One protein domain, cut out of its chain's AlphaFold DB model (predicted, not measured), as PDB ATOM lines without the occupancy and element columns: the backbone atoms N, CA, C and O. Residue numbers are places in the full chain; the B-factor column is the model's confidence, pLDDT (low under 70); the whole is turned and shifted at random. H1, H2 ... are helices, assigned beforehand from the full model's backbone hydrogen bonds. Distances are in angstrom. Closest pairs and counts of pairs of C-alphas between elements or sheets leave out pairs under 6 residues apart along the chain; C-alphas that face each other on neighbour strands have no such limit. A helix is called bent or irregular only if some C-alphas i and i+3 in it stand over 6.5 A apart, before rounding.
ATOM      1  N   ALA A   2      48.281 103.229 115.754       57.62
ATOM      2  CA  ALA A   2      47.682 104.477 116.263       57.62
ATOM      3  C   ALA A   2      48.116 105.784 115.550       57.62
ATOM      4  O   ALA A   2      47.342 106.735 115.505       57.62
ATOM      5  N   CYS A   3      49.314 105.848 114.947       58.34
ATOM      6  CA  CYS A   3      49.713 107.039 114.178       58.34
ATOM      7  C   CYS A   3      48.893 107.215 112.892       58.34
ATOM      8  O   CYS A   3      48.637 108.339 112.485       58.34
ATOM      9  N   VAL A   4      48.453 106.114 112.271       75.12
ATOM     10  CA  VAL A   4      47.687 106.167 111.015       75.12
ATOM     11  C   VAL A   4      46.269 106.690 111.261       75.12
ATOM     12  O   VAL A   4      45.758 107.436 110.433       75.12
ATOM     13  N   SER A   5      45.661 106.365 112.408       76.31
ATOM     14  CA  SER A   5      44.327 106.858 112.776       76.31
ATOM     15  C   SER A   5      44.321 108.357 113.110       76.31
ATOM     16  O   SER A   5      43.478 109.090 112.617       76.31
ATOM     17  N   HIS A   6      45.315 108.871 113.840       79.12
ATOM     18  CA  HIS A   6      45.353 110.313 114.137       79.12
ATOM     19  C   HIS A   6      45.573 111.195 112.892       79.12
ATOM     20  O   HIS A   6      45.092 112.332 112.837       79.12
ATOM     21  N   SER A   7      46.279 110.684 111.876       81.88
ATOM     22  CA  SER A   7      46.485 111.402 110.614       81.88
ATOM     23  C   SER A   7      45.207 111.523 109.779       81.88
ATOM     24  O   SER A   7      44.988 112.572 109.172       81.88
ATOM     25  N   ILE A   8      44.349 110.496 109.759       89.12
ATOM     26  CA  ILE A   8      43.071 110.550 109.026       89.12
ATOM     27  C   ILE A   8      42.069 111.489 109.704       89.12
ATOM     28  O   ILE A   8      41.424 112.269 109.009       89.12
ATOM     29  N   ASP A   9      41.999 111.497 111.038       84.69
ATOM     30  CA  ASP A   9      41.083 112.376 111.775       84.69
ATOM     31  C   ASP A   9      41.419 113.855 111.534       84.69
ATOM     32  O   ASP A   9      40.535 114.677 111.288       84.69
ATOM     33  N   SER A  10      42.716 114.181 111.509       84.31
ATOM     34  CA  SER A  10      43.198 115.534 111.207       84.31
ATOM     35  C   SER A  10      42.844 115.968 109.778       84.31
ATOM     36  O   SER A  10      42.467 117.118 109.556       84.31
ATOM     37  N   LEU A  11      42.908 115.049 108.807       88.31
ATOM     38  CA  LEU A  11      42.526 115.317 107.418       88.31
ATOM     39  C   LEU A  11      41.014 115.561 107.277       88.31
ATOM     40  O   LEU A  11      40.603 116.488 106.578       88.31
ATOM     41  N   ILE A  12      40.190 114.762 107.965       87.06
ATOM     42  CA  ILE A  12      38.728 114.920 107.980       87.06
ATOM     43  C   ILE A  12      38.347 116.263 108.617       87.06
ATOM     44  O   ILE A  12      37.477 116.953 108.093       87.06
ATOM     45  N   ALA A  13      39.025 116.668 109.697       85.94
ATOM     46  CA  ALA A  13      38.788 117.950 110.362       85.94
ATOM     47  C   ALA A  13      39.078 119.153 109.446       85.94
ATOM     48  O   ALA A  13      38.267 120.077 109.364       85.94
ATOM     49  N   VAL A  14      40.192 119.124 108.703       88.44
ATOM     50  CA  VAL A  14      40.532 120.168 107.719       88.44
ATOM     51  C   VAL A  14      39.485 120.230 106.601       88.44
ATOM     52  O   VAL A  14      39.042 121.318 106.228       88.44
ATOM     53  N   LEU A  15      39.044 119.073 106.099       83.50
ATOM     54  CA  LEU A  15      38.030 118.992 105.046       83.50
ATOM     55  C   LEU A  15      36.653 119.487 105.521       83.50
ATOM     56  O   LEU A  15      35.971 120.200 104.789       83.50
ATOM     57  N   ALA A  16      36.251 119.157 106.750       81.94
ATOM     58  CA  ALA A  16      34.996 119.616 107.343       81.94
ATOM     59  C   ALA A  16      34.968 121.143 107.530       81.94
ATOM     60  O   ALA A  16      33.954 121.784 107.242       81.94
ATOM     61  N   ASN A  17      36.092 121.736 107.947       81.94
ATOM     62  CA  ASN A  17      36.217 123.186 108.084       81.94
ATOM     63  C   ASN A  17      36.073 123.902 106.727       81.94
ATOM     64  O   ASN A  17      35.409 124.928 106.648       81.94
ATOM     65  N   ALA A  18      36.612 123.327 105.645       78.94
ATOM     66  CA  ALA A  18      36.475 123.870 104.288       78.94
ATOM     67  C   ALA A  18      35.051 123.746 103.698       78.94
ATOM     68  O   ALA A  18      34.687 124.496 102.799       78.94
ATOM     69  N   LEU A  19      34.238 122.800 104.181       73.81
ATOM     70  CA  LEU A  19      32.862 122.570 103.714       73.81
ATOM     71  C   LEU A  19      31.800 123.361 104.506       73.81
ATOM     72  O   LEU A  19      30.618 123.310 104.164       73.81
ATOM     73  N   THR A  20      32.200 124.081 105.560       69.94
ATOM     74  CA  THR A  20      31.298 124.749 106.521       69.94
ATOM     75  C   THR A  20      30.675 126.055 106.004       69.94
ATOM     76  O   THR A  20      29.684 126.515 106.569       69.94
ATOM     77  N   ASP A  21      31.136 126.609 104.879       65.94
ATOM     78  CA  ASP A  21      30.648 127.894 104.346       65.94
ATOM     79  C   ASP A  21      29.161 127.897 103.902       65.94
ATOM     80  O   ASP A  21      28.619 128.946 103.552       65.94
ATOM     81  N   ASN A  22      28.448 126.758 103.946       64.44
ATOM     82  CA  ASN A  22      26.988 126.715 103.779       64.44
ATOM     83  C   ASN A  22      26.325 125.642 104.691       64.44
ATOM     84  O   ASN A  22      26.107 124.503 104.262       64.44
ATOM     85  N   PRO A  23      26.023 125.974 105.964       62.88
ATOM     86  CA  PRO A  23      26.043 125.003 107.070       62.88
ATOM     87  C   PRO A  23      24.753 124.209 107.355       62.88
ATOM     88  O   PRO A  23      24.775 123.303 108.179       62.88
ATOM     89  N   GLY A  24      23.607 124.500 106.739       61.75
ATOM     90  CA  GLY A  24      22.336 124.051 107.340       61.75
ATOM     91  C   GLY A  24      21.913 122.599 107.086       61.75
ATOM     92  O   GLY A  24      21.423 121.924 107.986       61.75
ATOM     93  N   SER A  25      22.009 122.124 105.842       61.53
ATOM     94  CA  SER A  25      21.185 120.972 105.424       61.53
ATOM     95  C   SER A  25      21.802 120.060 104.368       61.53
ATOM     96  O   SER A  25      21.413 118.900 104.264       61.53
ATOM     97  N   LYS A  26      22.784 120.529 103.595       72.75
ATOM     98  CA  LYS A  26      23.292 119.772 102.439       72.75
ATOM     99  C   LYS A  26      24.171 118.586 102.841       72.75
ATOM    100  O   LYS A  26      23.995 117.500 102.302       72.75
ATOM    101  N   VAL A  27      25.078 118.771 103.802       80.56
ATOM    102  CA  VAL A  27      26.000 117.705 104.239       80.56
ATOM    103  C   VAL A  27      25.262 116.640 105.049       80.56
ATOM    104  O   VAL A  27      25.394 115.453 104.761       80.56
ATOM    105  N   LEU A  28      24.427 117.057 106.008       78.88
ATOM    106  CA  LEU A  28      23.643 116.135 106.832       78.88
ATOM    107  C   LEU A  28      22.688 115.288 105.980       78.88
ATOM    108  O   LEU A  28      22.625 114.076 106.170       78.88
ATOM    109  N   ALA A  29      22.009 115.892 104.998       80.50
ATOM    110  CA  ALA A  29      21.136 115.156 104.084       80.50
ATOM    111  C   ALA A  29      21.911 114.180 103.182       80.50
ATOM    112  O   ALA A  29      21.428 113.082 102.914       80.50
ATOM    113  N   LEU A  30      23.120 114.541 102.735       83.19
ATOM    114  CA  LEU A  30      23.943 113.677 101.885       83.19
ATOM    115  C   LEU A  30      24.460 112.445 102.647       83.19
ATOM    116  O   LEU A  30      24.414 111.333 102.123       83.19
ATOM    117  N   VAL A  31      24.910 112.635 103.891       85.69
ATOM    118  CA  VAL A  31      25.355 111.534 104.758       85.69
ATOM    119  C   VAL A  31      24.174 110.663 105.175       85.69
ATOM    120  O   VAL A  31      24.280 109.443 105.099       85.69
ATOM    121  N   ALA A  32      23.040 111.267 105.550       84.62
ATOM    122  CA  ALA A  32      21.822 110.528 105.872       84.62
ATOM    123  C   ALA A  32      21.384 109.655 104.690       84.62
ATOM    124  O   ALA A  32      21.152 108.465 104.868       84.62
ATOM    125  N   TYR A  33      21.385 110.203 103.472       82.62
ATOM    126  CA  TYR A  33      21.066 109.452 102.260       82.62
ATOM    127  C   TYR A  33      22.028 108.274 102.021       82.62
ATOM    128  O   TYR A  33      21.591 107.159 101.728       82.62
ATOM    129  N   ALA A  34      23.337 108.484 102.193       88.25
ATOM    130  CA  ALA A  34      24.328 107.414 102.076       88.25
ATOM    131  C   ALA A  34      24.151 106.331 103.158       88.25
ATOM    132  O   ALA A  34      24.264 105.139 102.863       88.25
ATOM    133  N   TRP A  35      23.827 106.729 104.391       88.38
ATOM    134  CA  TRP A  35      23.582 105.820 105.510       88.38
ATOM    135  C   TRP A  35      22.307 104.993 105.316       88.38
ATOM    136  O   TRP A  35      22.322 103.783 105.523       88.38
ATOM    137  N   THR A  36      21.223 105.610 104.839       87.12
ATOM    138  CA  THR A  36      19.983 104.921 104.456       87.12
ATOM    139  C   THR A  36      20.240 103.902 103.343       87.12
ATOM    140  O   THR A  36      19.746 102.776 103.410       87.12
ATOM    141  N   GLY A  37      21.070 104.266 102.358       87.44
ATOM    142  CA  GLY A  37      21.534 103.369 101.299       87.44
ATOM    143  C   GLY A  37      22.292 102.150 101.828       87.44
ATOM    144  O   GLY A  37      22.027 101.014 101.430       87.44
ATOM    145  N   PHE A  38      23.215 102.393 102.760       89.12
ATOM    146  CA  PHE A  38      24.000 101.353 103.412       89.12
ATOM    147  C   PHE A  38      23.116 100.426 104.258       89.12
ATOM    148  O   PHE A  38      23.166  99.216 104.064       89.12
ATOM    149  N   GLY A  39      22.252 100.966 105.122       89.00
ATOM    150  CA  GLY A  39      21.336 100.173 105.950       89.00
ATOM    151  C   GLY A  39      20.435  99.265 105.111       89.00
ATOM    152  O   GLY A  39      20.434  98.050 105.284       89.00
ATOM    153  N   ALA A  40      19.776  99.808 104.084       88.69
ATOM    154  CA  ALA A  40      18.896  99.021 103.216       88.69
ATOM    155  C   ALA A  40      19.590  97.837 102.510       88.69
ATOM    156  O   ALA A  40      18.950  96.808 102.294       88.69
ATOM    157  N   ALA A  41      20.875  97.955 102.155       88.62
ATOM    158  CA  ALA A  41      21.621  96.886 101.486       88.62
ATOM    159  C   ALA A  41      22.329  95.928 102.467       88.62
ATOM    160  O   ALA A  41      22.371  94.716 102.230       88.62
ATOM    161  N   PHE A  42      22.886  96.447 103.566       90.19
ATOM    162  CA  PHE A  42      23.687  95.678 104.524       90.19
ATOM    163  C   PHE A  42      22.865  95.045 105.652       90.19
ATOM    164  O   PHE A  42      23.178  93.924 106.054       90.19
ATOM    165  N   ASP A  43      21.790  95.677 106.127       91.19
ATOM    166  CA  ASP A  43      20.927  95.094 107.161       91.19
ATOM    167  C   ASP A  43      20.359  93.717 106.773       91.19
ATOM    168  O   ASP A  43      20.526  92.769 107.549       91.19
ATOM    169  N   PRO A  44      19.759  93.510 105.580       90.81
ATOM    170  CA  PRO A  44      19.216  92.199 105.226       90.81
ATOM    171  C   PRO A  44      20.324  91.149 105.098       90.81
ATOM    172  O   PRO A  44      20.132  89.985 105.464       90.81
ATOM    173  N   LEU A  45      21.522  91.548 104.660       91.25
ATOM    174  CA  LEU A  45      22.689  90.674 104.640       91.25
ATOM    175  C   LEU A  45      23.066  90.201 106.050       91.25
ATOM    176  O   LEU A  45      23.251  88.993 106.257       91.25
ATOM    177  N   ILE A  46      23.185  91.132 106.997       91.62
ATOM    178  CA  ILE A  46      23.571  90.857 108.385       91.62
ATOM    179  C   ILE A  46      22.514  89.974 109.052       91.62
ATOM    180  O   ILE A  46      22.859  88.926 109.602       91.62
ATOM    181  N   ILE A  47      21.232  90.317 108.905       92.19
ATOM    182  CA  ILE A  47      20.103  89.552 109.451       92.19
ATOM    183  C   ILE A  47      20.122  88.122 108.914       92.19
ATOM    184  O   ILE A  47      20.149  87.172 109.699       92.19
ATOM    185  N   LEU A  48      20.205  87.920 107.593       89.81
ATOM    186  CA  LEU A  48      20.311  86.551 107.089       89.81
ATOM    187  C   LEU A  48      21.582  85.857 107.605       89.81
ATOM    188  O   LEU A  48      21.613  84.635 107.635       89.81
ATOM    189  N   SER A  49      22.659  86.576 107.939       86.38
ATOM    190  CA  SER A  49      23.925  85.945 108.367       86.38
ATOM    191  C   SER A  49      23.781  85.285 109.713       86.38
ATOM    192  O   SER A  49      24.314  84.199 109.930       86.38
ATOM    193  N   LEU A  50      23.009  85.935 110.575       89.12
ATOM    194  CA  LEU A  50      22.701  85.454 111.905       89.12
ATOM    195  C   LEU A  50      21.647  84.344 111.851       89.12
ATOM    196  O   LEU A  50      21.827  83.298 112.470       89.12
ATOM    197  N   PHE A  51      20.582  84.521 111.064       86.62
ATOM    198  CA  PHE A  51      19.454  83.583 111.051       86.62
ATOM    199  C   PHE A  51      19.592  82.426 110.049       86.62
ATOM    200  O   PHE A  51      18.958  81.385 110.215       86.62
ATOM    201  N   TRP A  52      20.425  82.554 109.011       82.06
ATOM    202  CA  TRP A  52      20.496  81.590 107.911       82.06
ATOM    203  C   TRP A  52      21.936  81.196 107.553       82.06
ATOM    204  O   TRP A  52      22.609  81.807 106.726       82.06
ATOM    205  N   LYS A  53      22.369  80.035 108.057       71.56
ATOM    206  CA  LYS A  53      23.700  79.445 107.782       71.56
ATOM    207  C   LYS A  53      23.968  79.036 106.326       71.56
ATOM    208  O   LYS A  53      25.052  78.567 106.008       71.56
ATOM    209  N   ARG A  54      22.980  79.129 105.432       74.25
ATOM    210  CA  ARG A  54      23.062  78.609 104.058       74.25
ATOM    211  C   ARG A  54      22.939  79.734 103.029       74.25
ATOM    212  O   ARG A  54      22.190  79.581 102.075       74.25
ATOM    213  N   LYS A  55      23.619  80.857 103.203       79.31
ATOM    214  CA  LYS A  55      23.740  81.854 102.130       79.31
ATOM    215  C   LYS A  55      24.940  81.563 101.244       79.31
ATOM    216  O   LYS A  55      25.930  81.023 101.728       79.31
ATOM    217  N   THR A  56      24.853  81.924  99.969       87.94
ATOM    218  CA  THR A  56      25.990  81.861  99.046       87.94
ATOM    219  C   THR A  56      26.627  83.237  98.889       87.94
ATOM    220  O   THR A  56      25.946  84.257  99.003       87.94
ATOM    221  N   LEU A  57      27.941  83.281  98.637       84.56
ATOM    222  CA  LEU A  57      28.657  84.546  98.437       84.56
ATOM    223  C   LEU A  57      28.112  85.307  97.223       84.56
ATOM    224  O   LEU A  57      27.852  86.503  97.321       84.56
ATOM    225  N   ASN A  58      27.844  84.610  96.119       86.38
ATOM    226  CA  ASN A  58      27.310  85.242  94.914       86.38
ATOM    227  C   ASN A  58      25.885  85.772  95.133       86.38
ATOM    228  O   ASN A  58      25.562  86.862  94.665       86.38
ATOM    229  N   GLY A  59      25.054  85.063  95.910       87.12
ATOM    230  CA  GLY A  59      23.725  85.544  96.299       87.12
ATOM    231  C   GLY A  59      23.769  86.790  97.178       87.12
ATOM    232  O   GLY A  59      22.973  87.706  96.994       87.12
ATOM    233  N   VAL A  60      24.738  86.864  98.092       89.25
ATOM    234  CA  VAL A  60      24.991  88.063  98.901       89.25
ATOM    235  C   VAL A  60      25.404  89.249  98.031       89.25
ATOM    236  O   VAL A  60      24.825  90.324  98.162       89.25
ATOM    237  N   ILE A  61      26.361  89.056  97.121       89.88
ATOM    238  CA  ILE A  61      26.860  90.120  96.238       89.88
ATOM    239  C   ILE A  61      25.737  90.636  95.330       89.88
ATOM    240  O   ILE A  61      25.539  91.847  95.223       89.88
ATOM    241  N   ALA A  62      24.950  89.733  94.737       90.31
ATOM    242  CA  ALA A  62      23.782  90.097  93.938       90.31
ATOM    243  C   ALA A  62      22.755  90.899  94.757       90.31
ATOM    244  O   ALA A  62      22.208  91.887  94.269       90.31
ATOM    245  N   GLY A  63      22.529  90.515  96.015       90.25
ATOM    246  CA  GLY A  63      21.652  91.219  96.946       90.25
ATOM    247  C   GLY A  63      22.078  92.651  97.251       90.25
ATOM    248  O   GLY A  63      21.238  93.548  97.209       90.25
ATOM    249  N   ILE A  64      23.368  92.874  97.524       91.50
ATOM    250  CA  ILE A  64      23.922  94.214  97.791       91.50
ATOM    251  C   ILE A  64      23.753  95.110  96.557       91.50
ATOM    252  O   ILE A  64      23.278  96.238  96.674       91.50
ATOM    253  N   ILE A  65      24.099  94.597  95.370       92.38
ATOM    254  CA  ILE A  65      24.001  95.352  94.113       92.38
ATOM    255  C   ILE A  65      22.543  95.719  93.825       92.38
ATOM    256  O   ILE A  65      22.244  96.878  93.548       92.38
ATOM    257  N   ILE A  66      21.625  94.754  93.928       91.12
ATOM    258  CA  ILE A  66      20.200  94.983  93.665       91.12
ATOM    259  C   ILE A  66      19.606  95.976  94.670       91.12
ATOM    260  O   ILE A  66      18.842  96.844  94.255       91.12
ATOM    261  N   GLY A  67      19.994  95.930  95.947       89.25
ATOM    262  CA  GLY A  67      19.579  96.918  96.951       89.25
ATOM    263  C   GLY A  67      20.033  98.330  96.624       89.25
ATOM    264  O   GLY A  67      19.216  99.245  96.553       89.25
ATOM    265  N   ALA A  68      21.330  98.495  96.351       88.50
ATOM    266  CA  ALA A  68      21.906  99.789  95.997       88.50
ATOM    267  C   ALA A  68      21.257 100.376  94.731       88.50
ATOM    268  O   ALA A  68      20.874 101.546  94.704       88.50
ATOM    269  N   VAL A  69      21.072  99.550  93.695       89.75
ATOM    270  CA  VAL A  69      20.420  99.953  92.440       89.75
ATOM    271  C   VAL A  69      18.951 100.310  92.667       89.75
ATOM    272  O   VAL A  69      18.483 101.312  92.128       89.75
ATOM    273  N   THR A  70      18.239  99.543  93.493       88.06
ATOM    274  CA  THR A  70      16.831  99.799  93.825       88.06
ATOM    275  C   THR A  70      16.661 101.179  94.441       88.06
ATOM    276  O   THR A  70      15.798 101.917  93.992       88.06
ATOM    277  N   ILE A  71      17.501 101.571  95.400       85.81
ATOM    278  CA  ILE A  71      17.395 102.871  96.090       85.81
ATOM    279  C   ILE A  71      17.621 104.033  95.114       85.81
ATOM    280  O   ILE A  71      16.864 105.002  95.099       85.81
ATOM    281  N   ILE A  72      18.615 103.903  94.230       85.19
ATOM    282  CA  ILE A  72      18.917 104.913  93.207       85.19
ATOM    283  C   ILE A  72      17.778 105.028  92.184       85.19
ATOM    284  O   ILE A  72      17.407 106.139  91.791       85.19
ATOM    285  N   LEU A  73      17.223 103.897  91.737       85.56
ATOM    286  CA  LEU A  73      16.084 103.869  90.817       85.56
ATOM    287  C   LEU A  73      14.825 104.434  91.478       85.56
ATOM    288  O   LEU A  73      14.115 105.224  90.857       85.56
ATOM    289  N   TRP A  74      14.577 104.096  92.743       79.94
ATOM    290  CA  TRP A  74      13.404 104.552  93.486       79.94
ATOM    291  C   TRP A  74      13.398 106.071  93.646       79.94
ATOM    292  O   TRP A  74      12.380 106.711  93.385       79.94
ATOM    293  N   LYS A  75      14.565 106.665  93.926       72.94
ATOM    294  CA  LYS A  75      14.744 108.123  93.984       72.94
ATOM    295  C   LYS A  75      14.427 108.833  92.666       72.94
ATOM    296  O   LYS A  75      14.027 109.992  92.674       72.94
ATOM    297  N   LYS A  76      14.607 108.164  91.519       71.62
ATOM    298  CA  LYS A  76      14.265 108.719  90.197       71.62
ATOM    299  C   LYS A  76      12.770 108.627  89.879       71.62
ATOM    300  O   LYS A  76      12.271 109.495  89.174       71.62
ATOM    301  N   ILE A  77      12.079 107.592  90.360       69.25
ATOM    302  CA  ILE A  77      10.686 107.294  89.983       69.25
ATOM    303  C   ILE A  77       9.687 107.927  90.971       69.25
ATOM    304  O   ILE A  77       8.642 108.407  90.547       69.25
ATOM    305  N   LEU A  78      10.010 107.976  92.272       64.38
ATOM    306  CA  LEU A  78       9.126 108.456  93.350       64.38
ATOM    307  C   LEU A  78       9.570 109.798  93.967       64.38
ATOM    308  O   LEU A  78       9.205 110.111  95.095       64.38
ATOM    309  N   ALA A  79      10.289 110.641  93.217       56.56
ATOM    310  CA  ALA A  79      10.742 111.966  93.674       56.56
ATOM    311  C   ALA A  79       9.614 112.911  94.165       56.56
ATOM    312  O   ALA A  79       9.897 113.947  94.758       56.56
ATOM    313  N   SER A  80       8.346 112.567  93.904       53.81
ATOM    314  CA  SER A  80       7.145 113.325  94.277       53.81
ATOM    315  C   SER A  80       6.489 112.875  95.590       53.81
ATOM    316  O   SER A  80       5.567 113.538  96.058       53.81
ATOM    317  N   THR A  81       6.894 111.747  96.168       55.88
ATOM    318  CA  THR A  81       6.280 111.205  97.386       55.88
ATOM    319  C   THR A  81       7.371 111.049  98.432       55.88
ATOM    320  O   THR A  81       8.327 110.324  98.180       55.88
ATOM    321  N   GLU A  82       7.232 111.679  99.599       58.41
ATOM    322  CA  GLU A  82       8.130 111.560 100.769       58.41
ATOM    323  C   GLU A  82       8.121 110.144 101.402       58.41
ATOM    324  O   GLU A  82       8.209 109.969 102.616       58.41
ATOM    325  N   LEU A  83       7.945 109.098 100.595       56.47
ATOM    326  CA  LEU A  83       7.881 107.714 101.037       56.47
ATOM    327  C   LEU A  83       9.283 107.169 101.327       56.47
ATOM    328  O   LEU A  83      10.234 107.411 100.589       56.47
ATOM    329  N   TYR A  84       9.378 106.373 102.394       66.00
ATOM    330  CA  TYR A  84      10.611 105.771 102.899       66.00
ATOM    331  C   TYR A  84      11.310 104.880 101.858       66.00
ATOM    332  O   TYR A  84      10.960 103.716 101.664       66.00
ATOM    333  N   GLU A  85      12.374 105.413 101.261       73.12
ATOM    334  CA  GLU A  85      13.245 104.769 100.263       73.12
ATOM    335  C   GLU A  85      13.921 103.484 100.785       73.12
ATOM    336  O   GLU A  85      14.314 102.610 100.011       73.12
ATOM    337  N   ILE A  86      14.020 103.341 102.111       82.19
ATOM    338  CA  ILE A  86      14.713 102.231 102.776       82.19
ATOM    339  C   ILE A  86      13.945 100.901 102.674       82.19
ATOM    340  O   ILE A  86      14.551  99.841 102.535       82.19
ATOM    341  N   ILE A  87      12.607 100.951 102.708       87.19
ATOM    342  CA  ILE A  87      11.734  99.768 102.767       87.19
ATOM    343  C   ILE A  87      11.804  98.936 101.474       87.19
ATOM    344  O   ILE A  87      12.076  97.735 101.561       87.19
ATOM    345  N   PRO A  88      11.598  99.511 100.267       85.88
ATOM    346  CA  PRO A  88      11.664  98.731  99.030       85.88
ATOM    347  C   PRO A  88      13.078  98.206  98.754       85.88
ATOM    348  O   PRO A  88      13.219  97.069  98.302       85.88
ATOM    349  N   GLY A  89      14.118  98.986  99.083       87.06
ATOM    350  CA  GLY A  89      15.515  98.553  98.985       87.06
ATOM    351  C   GLY A  89      15.798  97.323  99.849       87.06
ATOM    352  O   GLY A  89      16.319  96.326  99.350       87.06
ATOM    353  N   PHE A  90      15.358  97.352 101.110       89.88
ATOM    354  CA  PHE A  90      15.508  96.240 102.046       89.88
ATOM    355  C   PHE A  90      14.824  94.958 101.550       89.88
ATOM    356  O   PHE A  90      15.439  93.888 101.528       89.88
ATOM    357  N   ILE A  91      13.561  95.057 101.117       91.12
ATOM    358  CA  ILE A  91      12.771  93.895 100.678       91.12
ATOM    359  C   ILE A  91      13.374  93.274  99.414       91.12
ATOM    360  O   ILE A  91      13.509  92.050  99.338       91.12
ATOM    361  N   LEU A  92      13.772  94.094  98.435       90.06
ATOM    362  CA  LEU A  92      14.352  93.605  97.183       90.06
ATOM    363  C   LEU A  92      15.749  93.007  97.383       90.06
ATOM    364  O   LEU A  92      16.033  91.949  96.816       90.06
ATOM    365  N   SER A  93      16.590  93.603  98.237       89.88
ATOM    366  CA  SER A  93      17.855  92.981  98.647       89.88
ATOM    367  C   SER A  93      17.622  91.635  99.317       89.88
ATOM    368  O   SER A  93      18.222  90.640  98.912       89.88
ATOM    369  N   PHE A  94      16.734  91.573 100.312       91.38
ATOM    370  CA  PHE A  94      16.435  90.339 101.034       91.38
ATOM    371  C   PHE A  94      15.939  89.240 100.084       91.38
ATOM    372  O   PHE A  94      16.480  88.131 100.073       91.38
ATOM    373  N   ALA A  95      14.956  89.559  99.237       92.19
ATOM    374  CA  ALA A  95      14.395  88.631  98.262       92.19
ATOM    375  C   ALA A  95      15.457  88.135  97.271       92.19
ATOM    376  O   ALA A  95      15.558  86.933  97.033       92.19
ATOM    377  N   SER A  96      16.295  89.035  96.750       90.44
ATOM    378  CA  SER A  96      17.378  88.682  95.832       90.44
ATOM    379  C   SER A  96      18.369  87.696  96.458       90.44
ATOM    380  O   SER A  96      18.651  86.650  95.866       90.44
ATOM    381  N   ILE A  97      18.828  87.948  97.693       89.25
ATOM    382  CA  ILE A  97      19.762  87.042  98.387       89.25
ATOM    383  C   ILE A  97      19.139  85.654  98.535       89.25
ATOM    384  O   ILE A  97      19.816  84.649  98.298       89.25
ATOM    385  N   VAL A  98      17.860  85.584  98.912       88.81
ATOM    386  CA  VAL A  98      17.141  84.318  99.097       88.81
ATOM    387  C   VAL A  98      16.998  83.568  97.771       88.81
ATOM    388  O   VAL A  98      17.371  82.394  97.699       88.81
ATOM    389  N   VAL A  99      16.518  84.235  96.719       90.12
ATOM    390  CA  VAL A  99      16.286  83.635  95.396       90.12
ATOM    391  C   VAL A  99      17.593  83.129  94.788       90.12
ATOM    392  O   VAL A  99      17.681  81.961  94.402       90.12
ATOM    393  N   VAL A 100      18.642  83.956  94.767       87.75
ATOM    394  CA  VAL A 100      19.938  83.573  94.185       87.75
ATOM    395  C   VAL A 100      20.609  82.478  95.017       87.75
ATOM    396  O   VAL A 100      21.086  81.491  94.455       87.75
ATOM    397  N   SER A 101      20.559  82.557  96.354       86.38
ATOM    398  CA  SER A 101      21.111  81.503  97.224       86.38
ATOM    399  C   SER A 101      20.398  80.153  97.061       86.38
ATOM    400  O   SER A 101      21.001  79.100  97.293       86.38
ATOM    401  N   LEU A 102      19.107  80.148  96.711       83.88
ATOM    402  CA  LEU A 102      18.341  78.926  96.433       83.88
ATOM    403  C   LEU A 102      18.704  78.332  95.066       83.88
ATOM    404  O   LEU A 102      18.973  77.129  94.982       83.88
ATOM    405  N   LEU A 103      18.762  79.168  94.028       83.38
ATOM    406  CA  LEU A 103      19.141  78.762  92.671       83.38
ATOM    407  C   LEU A 103      20.568  78.197  92.631       83.38
ATOM    408  O   LEU A 103      20.805  77.117  92.086       83.38
ATOM    409  N   GLU A 104      21.510  78.866  93.289       80.94
ATOM    410  CA  GLU A 104      22.919  78.476  93.277       80.94
ATOM    411  C   GLU A 104      23.174  77.164  94.031       80.94
ATOM    412  O   GLU A 104      23.933  76.313  93.568       80.94
ATOM    413  N   LYS A 105      22.474  76.908  95.143       71.12
ATOM    414  CA  LYS A 105      22.534  75.591  95.807       71.12
ATOM    415  C   LYS A 105      21.976  74.463  94.955       71.12
ATOM    416  O   LYS A 105      22.408  73.319  95.120       71.12
ATOM    417  N   CYS A 106      20.983  74.745  94.114       68.62
ATOM    418  CA  CYS A 106      20.459  73.755  93.181       68.62
ATOM    419  C   CYS A 106      21.557  73.337  92.191       68.62
ATOM    420  O   CYS A 106      21.821  72.144  92.029       68.62
ATOM    421  N   LEU A 107      22.280  74.316  91.641       67.38
ATOM    422  CA  LEU A 107      23.437  74.106  90.769       67.38
ATOM    423  C   LEU A 107      24.591  73.386  91.486       67.38
ATOM    424  O   LEU A 107      25.023  72.323  91.036       67.38
ATOM    425  N   LEU A 108      25.036  73.889  92.640       69.94
ATOM    426  CA  LEU A 108      26.178  73.333  93.376       69.94
ATOM    427  C   LEU A 108      25.938  71.901  93.865       69.94
ATOM    428  O   LEU A 108      26.837  71.068  93.768       69.94
ATOM    429  N   ARG A 109      24.726  71.554  94.332       71.75
ATOM    430  CA  ARG A 109      24.417  70.158  94.697       71.75
ATOM    431  C   ARG A 109      24.498  69.216  93.497       71.75
ATOM    432  O   ARG A 109      24.904  68.064  93.661       71.75
ATOM    433  N   LYS A 110      24.113  69.684  92.306       69.31
ATOM    434  CA  LYS A 110      24.141  68.888  91.074       69.31
ATOM    435  C   LYS A 110      25.581  68.663  90.601       69.31
ATOM    436  O   LYS A 110      25.953  67.517  90.360       69.31
ATOM    437  N   TYR A 111      26.407  69.713  90.591       74.94
ATOM    438  CA  TYR A 111      27.838  69.612  90.277       74.94
ATOM    439  C   TYR A 111      28.600  68.763  91.296       74.94
ATOM    440  O   TYR A 111      29.326  67.867  90.893       74.94
ATOM    441  N   CYS A 112      28.391  68.953  92.603       66.25
ATOM    442  CA  CYS A 112      29.052  68.159  93.645       66.25
ATOM    443  C   CYS A 112      28.751  66.653  93.511       66.25
ATOM    444  O   CYS A 112      29.657  65.831  93.617       66.25
ATOM    445  N   LYS A 113      27.504  66.268  93.188       75.50
ATOM    446  CA  LYS A 113      27.152  64.860  92.913       75.50
ATOM    447  C   LYS A 113      27.885  64.283  91.705       75.50
ATOM    448  O   LYS A 113      28.310  63.132  91.751       75.50
ATOM    449  N   VAL A 114      27.987  65.054  90.626       75.88
ATOM    450  CA  VAL A 114      28.679  64.631  89.403       75.88
ATOM    451  C   VAL A 114      30.186  64.560  89.648       75.88
ATOM    452  O   VAL A 114      30.813  63.556  89.336       75.88
ATOM    453  N   LEU A 115      30.759  65.569  90.296       82.19
ATOM    454  CA  LEU A 115      32.190  65.680  90.552       82.19
ATOM    455  C   LEU A 115      32.678  64.654  91.580       82.19
ATOM    456  O   LEU A 115      33.740  64.078  91.389       82.19
ATOM    457  N   ASN A 116      31.881  64.329  92.604       81.00
ATOM    458  CA  ASN A 116      32.174  63.206  93.500       81.00
ATOM    459  C   ASN A 116      32.211  61.875  92.728       81.00
ATOM    460  O   ASN A 116      33.081  61.045  92.965       81.00
ATOM    461  N   ARG A 117      31.316  61.698  91.745       81.06
ATOM    462  CA  ARG A 117      31.301  60.511  90.878       81.06
ATOM    463  C   ARG A 117      32.553  60.434  89.991       81.06
ATOM    464  O   ARG A 117      33.153  59.369  89.903       81.06
ATOM    465  N   TYR A 118      32.991  61.552  89.404       77.62
ATOM    466  CA  TYR A 118      34.236  61.609  88.623       77.62
ATOM    467  C   TYR A 118      35.496  61.456  89.487       77.62
ATOM    468  O   TYR A 118      36.408  60.736  89.094       77.62
ATOM    469  N   MET A 119      35.548  62.062  90.678       79.44
ATOM    470  CA  MET A 119      36.682  61.904  91.594       79.44
ATOM    471  C   MET A 119      36.851  60.460  92.064       79.44
ATOM    472  O   MET A 119      37.984  60.003  92.152       79.44
ATOM    473  N   ILE A 120      35.765  59.726  92.335       77.88
ATOM    474  CA  ILE A 120      35.839  58.296  92.682       77.88
ATOM    475  C   ILE A 120      36.470  57.492  91.532       77.88
ATOM    476  O   ILE A 120      37.329  56.650  91.784       77.88
ATOM    477  N   CYS A 121      36.117  57.791  90.276       66.44
ATOM    478  CA  CYS A 121      36.744  57.154  89.113       66.44
ATOM    479  C   CYS A 121      38.227  57.527  88.949       66.44
ATOM    480  O   CYS A 121      39.040  56.646  88.681       66.44
ATOM    481  N   ILE A 122      38.605  58.799  89.134       77.19
ATOM    482  CA  ILE A 122      40.009  59.229  89.007       77.19
ATOM    483  C   ILE A 122      40.875  58.628  90.120       77.19
ATOM    484  O   ILE A 122      41.932  58.074  89.838       77.19
ATOM    485  N   LYS A 123      40.398  58.635  91.368       76.62
ATOM    486  CA  LYS A 123      41.143  58.099  92.518       76.62
ATOM    487  C   LYS A 123      41.398  56.587  92.403       76.62
ATOM    488  O   LYS A 123      42.396  56.088  92.920       76.62
ATOM    489  N   GLY A 124      40.527  55.868  91.690       64.19
ATOM    490  CA  GLY A 124      40.748  54.470  91.314       64.19
ATOM    491  C   GLY A 124      41.825  54.282  90.238       64.19
ATOM    492  O   GLY A 124      42.584  53.323  90.308       64.19
ATOM    493  N   ASN A 125      41.947  55.210  89.285       64.00
ATOM    494  CA  ASN A 125      42.935  55.139  88.201       64.00
ATOM    495  C   ASN A 125      44.367  55.475  88.665       64.00
ATOM    496  O   ASN A 125      45.330  54.895  88.169       64.00
ATOM    497  N   ASP A 126      44.520  56.356  89.659       61.19
ATOM    498  CA  ASP A 126      45.828  56.665  90.266       61.19
ATOM    499  C   ASP A 126      46.381  55.514  91.129       61.19
ATOM    500  O   ASP A 126      47.588  55.429  91.346       61.19
ATOM    501  N   SER A 127      45.522  54.595  91.590       57.78
ATOM    502  CA  SER A 127      45.926  53.409  92.372       57.78
ATOM    503  C   SER A 127      46.388  52.231  91.500       57.78
ATOM    504  O   SER A 127      46.908  51.257  92.025       57.78
ATOM    505  N   VAL A 128      46.197  52.306  90.178       60.59
ATOM    506  CA  VAL A 128      46.629  51.285  89.199       60.59
ATOM    507  C   VAL A 128      48.005  51.620  88.599       60.59
ATOM    508  O   VAL A 128      48.636  50.774  87.973       60.59
TER     509      VAL A 128
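Overview. This is residues 2 to 128 of the 130 residues of an uncharacterized protein of Acinetobacter sp. SFB (UniProt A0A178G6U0). A small up-and-down bundle of three helices, H2, H3 and H4, forms the core, and two helical arms stick out of it: residues 106 to 126 of the long helix H4 and residues 2 to 15 of H1, which makes an open V with H2 and packs on no helix. The bundle is loose, with H3 folding back between H2 and H4 along the chain and only part of H2 and of H4 joining the packing. The printed part has 127 residues with four named helices in the order H1, H2, H3, H4, no named strand, and the class all helix. It is extended, with a radius of gyration of the C-alphas of 23.0 A, and flat in outline, spanning 79 by 46 by 24 A.

Arrangement. H1, residues 2 to 18, is apart from H2, residues 26 to 51, and also from H3, residues 57 to 77, and H4, residues 86 to 126. H2 has a kink of 31 degrees near residue 40; it is neither bent nor irregular, but only just: C-alphas 41 and 44 are 6.5 A apart. H2, H3 and H4 form a bundle, up and down, each running against the one before it. H2 touches H3 with residues 37 to 45 alone, the closest C-alphas being those of Ala 41 and Gly 67, 5.0 A apart. This hairpin runs opposite ways at a shallow tilt of 34.7 degrees, only just short of steep. H3 and H4 form a second hairpin, opposite ways at a shallow tilt of 24 degrees; H4 touches H3 with residues 86 to 104 alone, and the closest C-alphas are those of Gly 63 and Ser 93, 4.5 A apart. H2, with residues 36 to 45 alone, touches residues 86 to 97 of H4, the closest C-alphas being those of Ala 40 and Phe 90, 4.5 A apart. These two run the same way at a steep tilt of 43 degrees. The packing is mostly aligned, only just, with 2 of 3 pairs at a shallow tilt. In H1, H3 and H4 every O i to N i+4 pair is within hydrogen-bond range; in H2 20 of 22 are.

Along the chain. H1 begins at C-alpha 2 (47.682, 104.477, 116.263) and is 25.4 A long. H2 begins at C-alpha 26 (23.292, 119.772, 102.439) and measures 37.4 A. H3 measures 30.2 A. H4, the longest helix, measures 56.6 A and ends at C-alpha 126 (45.828, 56.665, 90.266).

Size, cuts and confidence. The C-alphas farthest apart are those of Asp 21 and Val 128, at 79.7 A. The printed part has no cut and no long link. Without the stretches that stand free, the body has 76 residues and spans 50 by 24 by 18 A. The mean pLDDT of the printed part is 79.9; 27 residues are under 70, among them 20 to 25, 77 to 84 and 124 to 128.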